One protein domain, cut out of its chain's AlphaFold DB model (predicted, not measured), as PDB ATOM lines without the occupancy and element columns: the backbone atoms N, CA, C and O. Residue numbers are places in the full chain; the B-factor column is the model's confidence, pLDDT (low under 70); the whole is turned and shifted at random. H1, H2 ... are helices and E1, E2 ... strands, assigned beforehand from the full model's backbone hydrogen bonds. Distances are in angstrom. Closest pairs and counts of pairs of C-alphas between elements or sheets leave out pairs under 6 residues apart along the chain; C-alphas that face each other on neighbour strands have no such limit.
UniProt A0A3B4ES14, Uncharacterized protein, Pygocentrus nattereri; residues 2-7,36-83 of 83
ATOM      1  N   PRO A   2    -143.611  74.512   3.565       53.41
ATOM      2  CA  PRO A   2    -143.723  73.606   4.717       53.41
ATOM      3  C   PRO A   2    -142.430  73.538   5.547       53.41
ATOM      4  O   PRO A   2    -141.338  73.613   4.985       53.41
ATOM      5  N   CYS A   3    -142.528  73.331   6.867       52.41
ATOM      6  CA  CYS A   3    -141.348  72.946   7.651       52.41
ATOM      7  C   CYS A   3    -140.970  71.505   7.309       52.41
ATOM      8  O   CYS A   3    -141.691  70.569   7.660       52.41
ATOM      9  N   LEU A   4    -139.822  71.316   6.663       50.72
ATOM     10  CA  LEU A   4    -139.258  69.989   6.466       50.72
ATOM     11  C   LEU A   4    -138.587  69.553   7.774       50.72
ATOM     12  O   LEU A   4    -137.529  70.059   8.144       50.72
ATOM     13  N   LEU A   5    -139.207  68.622   8.500       48.53
ATOM     14  CA  LEU A   5    -138.535  67.916   9.588       48.53
ATOM     15  C   LEU A   5    -137.563  66.904   8.965       48.53
ATOM     16  O   LEU A   5    -137.862  65.716   8.880       48.53
ATOM     17  N   ILE A   6    -136.398  67.365   8.495       46.59
ATOM     18  CA  ILE A   6    -135.286  66.440   8.279       46.59
ATOM     19  C   ILE A   6    -134.821  66.063   9.681       46.59
ATOM     20  O   ILE A   6    -134.128  66.833  10.343       46.59
ATOM     21  N   MET A   7    -135.261  64.905  10.167       42.28
ATOM     22  CA  MET A   7    -134.712  64.267  11.361       42.28
ATOM     23  C   MET A   7    -133.260  63.865  11.052       42.28
ATOM     24  O   MET A   7    -132.950  62.689  10.890       42.28
ATOM     25  N   GLN A  36    -147.263  77.092  11.569       57.47
ATOM     26  CA  GLN A  36    -147.902  77.046  12.897       57.47
ATOM     27  C   GLN A  36    -148.364  75.658  13.365       57.47
ATOM     28  O   GLN A  36    -148.976  75.534  14.435       57.47
ATOM     29  N   SER A  37    -148.043  74.590  12.632       66.44
ATOM     30  CA  SER A  37    -148.298  73.237  13.113       66.44
ATOM     31  C   SER A  37    -147.580  72.979  14.434       66.44
ATOM     32  O   SER A  37    -146.411  73.339  14.630       66.44
ATOM     33  N   ARG A  38    -148.274  72.258  15.304       72.44
ATOM     34  CA  ARG A  38    -147.738  71.714  16.542       72.44
ATOM     35  C   ARG A  38    -147.516  70.226  16.343       72.44
ATOM     36  O   ARG A  38    -148.479  69.502  16.105       72.44
ATOM     37  N   PHE A  39    -146.277  69.777  16.479       74.06
ATOM     38  CA  PHE A  39    -145.946  68.358  16.455       74.06
ATOM     39  C   PHE A  39    -145.610  67.891  17.869       74.06
ATOM     40  O   PHE A  39    -144.825  68.527  18.572       74.06
ATOM     41  N   ARG A  40    -146.233  66.800  18.319       76.50
ATOM     42  CA  ARG A  40    -145.959  66.204  19.630       76.50
ATOM     43  C   ARG A  40    -145.256  64.877  19.432       76.50
ATOM     44  O   ARG A  40    -145.885  63.904  19.032       76.50
ATOM     45  N   MET A  41    -143.972  64.844  19.759       76.19
ATOM     46  CA  MET A  41    -143.190  63.620  19.669       76.19
ATOM     47  C   MET A  41    -143.636  62.636  20.753       76.19
ATOM     48  O   MET A  41    -143.864  63.015  21.909       76.19
ATOM     49  N   GLN A  42    -143.800  61.377  20.365       76.94
ATOM     50  CA  GLN A  42    -144.154  60.291  21.270       76.94
ATOM     51  C   GLN A  42    -142.907  59.470  21.597       76.94
ATOM     52  O   GLN A  42    -142.009  59.330  20.770       76.94
ATOM     53  N   CYS A  43    -142.843  58.961  22.826       79.75
ATOM     54  CA  CYS A  43    -141.846  57.959  23.181       79.75
ATOM     55  C   CYS A  43    -142.242  56.619  22.557       79.75
ATOM     56  O   CYS A  43    -143.430  56.341  22.396       79.75
ATOM     57  N   ILE A  44    -141.248  55.792  22.246       81.25
ATOM     58  CA  ILE A  44    -141.469  54.411  21.814       81.25
ATOM     59  C   ILE A  44    -142.191  53.598  22.898       81.25
ATOM     60  O   ILE A  44    -142.156  53.947  24.086       81.25
ATOM     61  N   ASP A  45    -142.804  52.486  22.502       82.00
ATOM     62  CA  ASP A  45    -143.474  51.585  23.436       82.00
ATOM     63  C   ASP A  45    -142.533  51.113  24.557       82.00
ATOM     64  O   ASP A  45    -141.337  50.899  24.366       82.00
ATOM     65  N   GLY A  46    -143.076  51.007  25.772       77.38
ATOM     66  CA  GLY A  46    -142.307  50.723  26.994       77.38
ATOM     67  C   GLY A  46    -141.683  51.956  27.664       77.38
ATOM     68  O   GLY A  46    -141.298  51.892  28.834       77.38
ATOM     69  N   TYR A  47    -141.665  53.105  26.985       81.69
ATOM     70  CA  TYR A  47    -141.172  54.365  27.533       81.69
ATOM     71  C   TYR A  47    -142.304  55.382  27.698       81.69
ATOM     72  O   TYR A  47    -143.302  55.377  26.980       81.69
ATOM     73  N   VAL A  48    -142.154  56.275  28.669       84.81
ATOM     74  CA  VAL A  48    -143.036  57.424  28.888       84.81
ATOM     75  C   VAL A  48    -142.220  58.691  29.019       84.81
ATOM     76  O   VAL A  48    -141.072  58.685  29.463       84.81
ATOM     77  N   ARG A  49    -142.826  59.808  28.627       87.06
ATOM     78  CA  ARG A  49    -142.224  61.125  28.801       87.06
ATOM     79  C   ARG A  49    -142.000  61.393  30.289       87.06
ATOM     80  O   ARG A  49    -142.941  61.338  31.078       87.06
ATOM     81  N   LYS A  50    -140.777  61.775  30.651       84.81
ATOM     82  CA  LYS A  50    -140.443  62.249  31.994       84.81
ATOM     83  C   LYS A  50    -141.205  63.542  32.302       84.81
ATOM     84  O   LYS A  50    -141.179  64.485  31.502       84.81
ATOM     85  N   ALA A  51    -141.860  63.618  33.460       84.00
ATOM     86  CA  ALA A  51    -142.495  64.854  33.918       84.00
ATOM     87  C   ALA A  51    -141.465  66.005  33.973       84.00
ATOM     88  O   ALA A  51    -140.289  65.782  34.246       84.00
ATOM     89  N   GLY A  52    -141.889  67.226  33.640       83.62
ATOM     90  CA  GLY A  52    -140.986  68.381  33.518       83.62
ATOM     91  C   GLY A  52    -140.254  68.513  32.173       83.62
ATOM     92  O   GLY A  52    -139.614  69.532  31.945       83.62
ATOM     93  N   THR A  53    -140.377  67.547  31.254       82.56
ATOM     94  CA  THR A  53    -139.832  67.670  29.885       82.56
ATOM     95  C   THR A  53    -140.906  68.027  28.861       82.56
ATOM     96  O   THR A  53    -142.052  67.589  28.982       82.56
ATOM     97  N   SER A  54    -140.564  68.820  27.844       81.31
ATOM     98  CA  SER A  54    -141.476  69.111  26.727       81.31
ATOM     99  C   SER A  54    -141.377  68.015  25.665       81.31
ATOM    100  O   SER A  54    -140.334  67.397  25.509       81.31
ATOM    101  N   ASN A  55    -142.451  67.786  24.913       78.94
ATOM    102  CA  ASN A  55    -142.441  66.976  23.691       78.94
ATOM    103  C   ASN A  55    -143.001  67.734  22.481       78.94
ATOM    104  O   ASN A  55    -143.310  67.129  21.457       78.94
ATOM    105  N   LEU A  56    -143.210  69.043  22.632       80.56
ATOM    106  CA  LEU A  56    -143.887  69.884  21.659       80.56
ATOM    107  C   LEU A  56    -142.864  70.612  20.788       80.56
ATOM    108  O   LEU A  56    -142.161  71.490  21.278       80.56
ATOM    109  N   TYR A  57    -142.869  70.297  19.502       77.81
ATOM    110  CA  TYR A  57    -142.180  71.031  18.450       77.81
ATOM    111  C   TYR A  57    -143.157  72.003  17.782       77.81
ATOM    112  O   TYR A  57    -144.338  71.686  17.589       77.81
ATOM    113  N   ARG A  58    -142.669  73.189  17.410       77.81
ATOM    114  CA  ARG A  58    -143.450  74.181  16.660       77.81
ATOM    115  C   ARG A  58    -142.738  74.531  15.368       77.81
ATOM    116  O   ARG A  58    -141.541  74.793  15.386       77.81
ATOM    117  N   CYS A  59    -143.487  74.542  14.275       72.69
ATOM    118  CA  CYS A  59    -143.030  75.101  13.013       72.69
ATOM    119  C   CYS A  59    -143.373  76.591  12.997       72.69
ATOM    120  O   CYS A  59    -144.555  76.951  13.000       72.69
ATOM    121  N   GLU A  60    -142.357  77.446  12.996       78.50
ATOM    122  CA  GLU A  60    -142.516  78.897  12.922       78.50
ATOM    123  C   GLU A  60    -141.722  79.449  11.733       78.50
ATOM    124  O   GLU A  60    -140.707  78.888  11.314       78.50
ATOM    125  N   GLU A  61    -142.207  80.548  11.161       75.62
ATOM    126  CA  GLU A  61    -141.476  81.292  10.141       75.62
ATOM    127  C   GLU A  61    -140.528  82.277  10.825       75.62
ATOM    128  O   GLU A  61    -140.952  83.108  11.630       75.62
ATOM    129  N   LYS A  62    -139.237  82.189  10.508       74.44
ATOM    130  CA  LYS A  62    -138.212  83.097  11.016       74.44
ATOM    131  C   LYS A  62    -137.273  83.480   9.878       74.44
ATOM    132  O   LYS A  62    -136.648  82.616   9.276       74.44
ATOM    133  N   ASN A  63    -137.157  84.779   9.602       75.69
ATOM    134  CA  ASN A  63    -136.306  85.327   8.535       75.69
ATOM    135  C   ASN A  63    -136.565  84.682   7.158       75.69
ATOM    136  O   ASN A  63    -135.624  84.263   6.490       75.69
ATOM    137  N   HIS A  64    -137.837  84.559   6.757       73.50
ATOM    138  CA  HIS A  64    -138.258  83.908   5.504       73.50
ATOM    139  C   HIS A  64    -137.874  82.420   5.376       73.50
ATOM    140  O   HIS A  64    -138.024  81.828   4.307       73.50
ATOM    141  N   ALA A  65    -137.408  81.799   6.463       67.69
ATOM    142  CA  ALA A  65    -137.158  80.371   6.563       67.69
ATOM    143  C   ALA A  65    -138.153  79.725   7.535       67.69
ATOM    144  O   ALA A  65    -138.467  80.267   8.595       67.69
ATOM    145  N   TYR A  66    -138.634  78.534   7.186       69.88
ATOM    146  CA  TYR A  66    -139.539  77.749   8.024       69.88
ATOM    147  C   TYR A  66    -138.720  76.808   8.895       69.88
ATOM    148  O   TYR A  66    -138.085  75.881   8.390       69.88
ATOM    149  N   LEU A  67    -138.704  77.070  10.200       70.69
ATOM    150  CA  LEU A  67    -137.825  76.391  11.141       70.69
ATOM    151  C   LEU A  67    -138.627  75.764  12.275       70.69
ATOM    152  O   LEU A  67    -139.589  76.334  12.796       70.69
ATOM    153  N   TRP A  68    -138.179  74.584  12.698       72.25
ATOM    154  CA  TRP A  68    -138.613  74.009  13.959       72.25
ATOM    155  C   TRP A  68    -137.978  74.797  15.096       72.25
ATOM    156  O   TRP A  68    -136.761  74.790  15.277       72.25
ATOM    157  N   VAL A  69    -138.811  75.487  15.860       71.25
ATOM    158  CA  VAL A  69    -138.390  76.232  17.041       71.25
ATOM    159  C   VAL A  69    -138.757  75.464  18.305       71.25
ATOM    160  O   VAL A  69    -139.623  74.584  18.293       71.25
ATOM    161  N   ASN A  70    -138.112  75.833  19.413       69.38
ATOM    162  CA  ASN A  70    -138.297  75.200  20.717       69.38
ATOM    163  C   ASN A  70    -138.010  73.696  20.673       69.38
ATOM    164  O   ASN A  70    -138.889  72.910  21.016       69.38
ATOM    165  N   LEU A  71    -136.789  73.318  20.259       69.19
ATOM    166  CA  LEU A  71    -136.268  71.951  20.389       69.19
ATOM    167  C   LEU A  71    -136.546  71.461  21.819       69.19
ATOM    168  O   LEU A  71    -135.907  71.928  22.766       69.19
ATOM    169  N   PRO A  72    -137.555  70.600  22.007       69.81
ATOM    170  CA  PRO A  72    -138.010  70.247  23.324       69.81
ATOM    171  C   PRO A  72    -136.989  69.300  23.945       69.81
ATOM    172  O   PRO A  72    -136.486  68.387  23.291       69.81
ATOM    173  N   SER A  73    -136.717  69.490  25.233       79.31
ATOM    174  CA  SER A  73    -135.853  68.625  26.041       79.31
ATOM    175  C   SER A  73    -136.514  67.277  26.357       79.31
ATOM    176  O   SER A  73    -136.515  66.829  27.505       79.31
ATOM    177  N   LEU A  74    -137.135  66.639  25.358       80.56
ATOM    178  CA  LEU A  74    -137.881  65.402  25.532       80.56
ATOM    179  C   LEU A  74    -136.956  64.330  26.093       80.56
ATOM    180  O   LEU A  74    -136.012  63.899  25.442       80.56
ATOM    181  N   THR A  75    -137.269  63.874  27.300       82.38
ATOM    182  CA  THR A  75    -136.615  62.713  27.894       82.38
ATOM    183  C   THR A  75    -137.653  61.623  28.075       82.38
ATOM    184  O   THR A  75    -138.687  61.835  28.713       82.38
ATOM    185  N   CYS A  76    -137.373  60.454  27.516       83.81
ATOM    186  CA  CYS A  76    -138.186  59.261  27.684       83.81
ATOM    187  C   CYS A  76    -137.555  58.378  28.769       83.81
ATOM    188  O   CYS A  76    -136.365  58.081  28.714       83.81
ATOM    189  N   ILE A  77    -138.347  57.966  29.756       84.81
ATOM    190  CA  ILE A  77    -137.951  57.049  30.832       84.81
ATOM    191  C   ILE A  77    -138.740  55.749  30.707       84.81
ATOM    192  O   ILE A  77    -139.858  55.753  30.194       84.81
ATOM    193  N   ARG A  78    -138.171  54.627  31.157       85.62
ATOM    194  CA  ARG A  78    -138.907  53.358  31.177       85.62
ATOM    195  C   ARG A  78    -140.108  53.465  32.108       85.62
ATOM    196  O   ARG A  78    -139.980  53.988  33.212       85.62
ATOM    197  N   LYS A  79    -141.248  52.921  31.677       82.19
ATOM    198  CA  LYS A  79    -142.474  52.841  32.494       82.19
ATOM    199  C   LYS A  79    -142.237  52.133  33.832       82.19
ATOM    200  O   LYS A  79    -142.817  52.519  34.834       82.19
ATOM    201  N   GLU A  80    -141.344  51.148  33.839       82.62
ATOM    202  CA  GLU A  80    -140.960  50.349  35.011       82.62
ATOM    203  C   GLU A  80    -140.326  51.177  36.143       82.62
ATOM    204  O   GLU A  80    -140.382  50.771  37.293       82.62
ATOM    205  N   LEU A  81    -139.747  52.346  35.840       73.94
ATOM    206  CA  LEU A  81    -139.070  53.207  36.822       73.94
ATOM    207  C   LEU A  81    -140.016  54.196  37.531       73.94
ATOM    208  O   LEU A  81    -139.551  55.051  38.278       73.94
ATOM    209  N   LEU A  82    -141.319  54.129  37.250       65.94
ATOM    210  CA  LEU A  82    -142.356  54.976  37.857       65.94
ATOM    211  C   LEU A  82    -143.195  54.228  38.909       65.94
ATOM    212  O   LEU A  82    -144.309  54.661  39.200       65.94
ATOM    213  N   GLN A  83    -142.683  53.103  39.422       54.53
ATOM    214  CA  GLN A  83    -143.296  52.325  40.504       54.53
ATOM    215  C   GLN A  83    -143.079  52.972  41.871       54.53
ATOM    216  O   GLN A  83    -141.956  53.468  42.116       54.53
TER     217      GLN A  83
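AT A GLANCE: This is residues 2 to 7 and 36 to 83 of the 83 residues of an uncharacterized protein of Pygocentrus nattereri (UniProt A0A3B4ES14). This is a thin rod of strands and loops, with two small sheets set end to end along its length: the hairpin of E3 and E4 with E1 beside the first part of E3 toward one end, and the short pair E2 and E5 toward the other, where the short helix H1 follows E5. The links E1 to E2, E2 to E3 and E4 to E5, of six residues each, run between the two sheets, and residues 2 to 7 are a separate piece before a cut. The printed part has 54 residues, with named elements in the order E1, E2, E3, E4, E5, H1; under half of the residues are in them, and the class is mostly strand. The larger sheet has the order E1, E3, E4 and the smaller one E2, E5, both antiparallel. The whole is loose, with a radius of gyration of the C-alphas of 13.7 A and spans of 47 by 19 by 14 A.

IN THESE COORDINATES: Find C-alpha 56 at (-143.887, 69.884, 21.659); from there E3, residues 56 to 62, the longest strand, runs 17.9 A to C-alpha 62 at (-138.212, 83.097, 11.016). Just after it comes E4, residues 65 to 69, 11.3 A long. Look back along the chain for E1, residues 38 to 40, 6.6 A, and E2, residues 47 to 49, 7.0 A. Farther on are E5, residues 76 to 78, 6.9 A, and H1, residues 79 to 82, 5.8 A, which ends at C-alpha 82 at (-142.356, 54.976, 37.857).

HOW THE PARTS SIT: Start at the inner strand E3, whose pairing is staggered: residues 56 to 58 pair with E1, and residues 58 to 62 with E4. E3 and E4 form an antiparallel hairpin at 153 degrees; look for N 62 and O 65, 2.8 A apart, and N 67 and O 60, 2.9 A apart, within hydrogen-bond range. On E1, antiparallel to E3 at 150 degrees, N 39 is 2.9 A from O 57. E1 and E4 are edge strands and apart. In the other sheet, E2 and E5 are antiparallel at 136 degrees, with N 48 and O 77 at 2.8 A. H1 is not on the larger sheet; the closest C-alphas of E2 and H1 are those of Tyr 47 and Lys 79, 5.4 A apart. H1 is too short for any O i to N i+4 pair inside it; its one O i to N i+3 pair is within range.

THE WHOLE: The two C-alphas farthest apart are those of His 64 and Gln 83, 47.4 A. Residues 8 to 35 are not printed, and C-alphas 7 and 36 are 18.4 A apart across this cut. No link between named elements is long. The mean pLDDT of the printed part is 73.4; look for values under 70 at residues 2 to 7, 36 to 37, 65 to 66, 70 to 72 and 82 to 83.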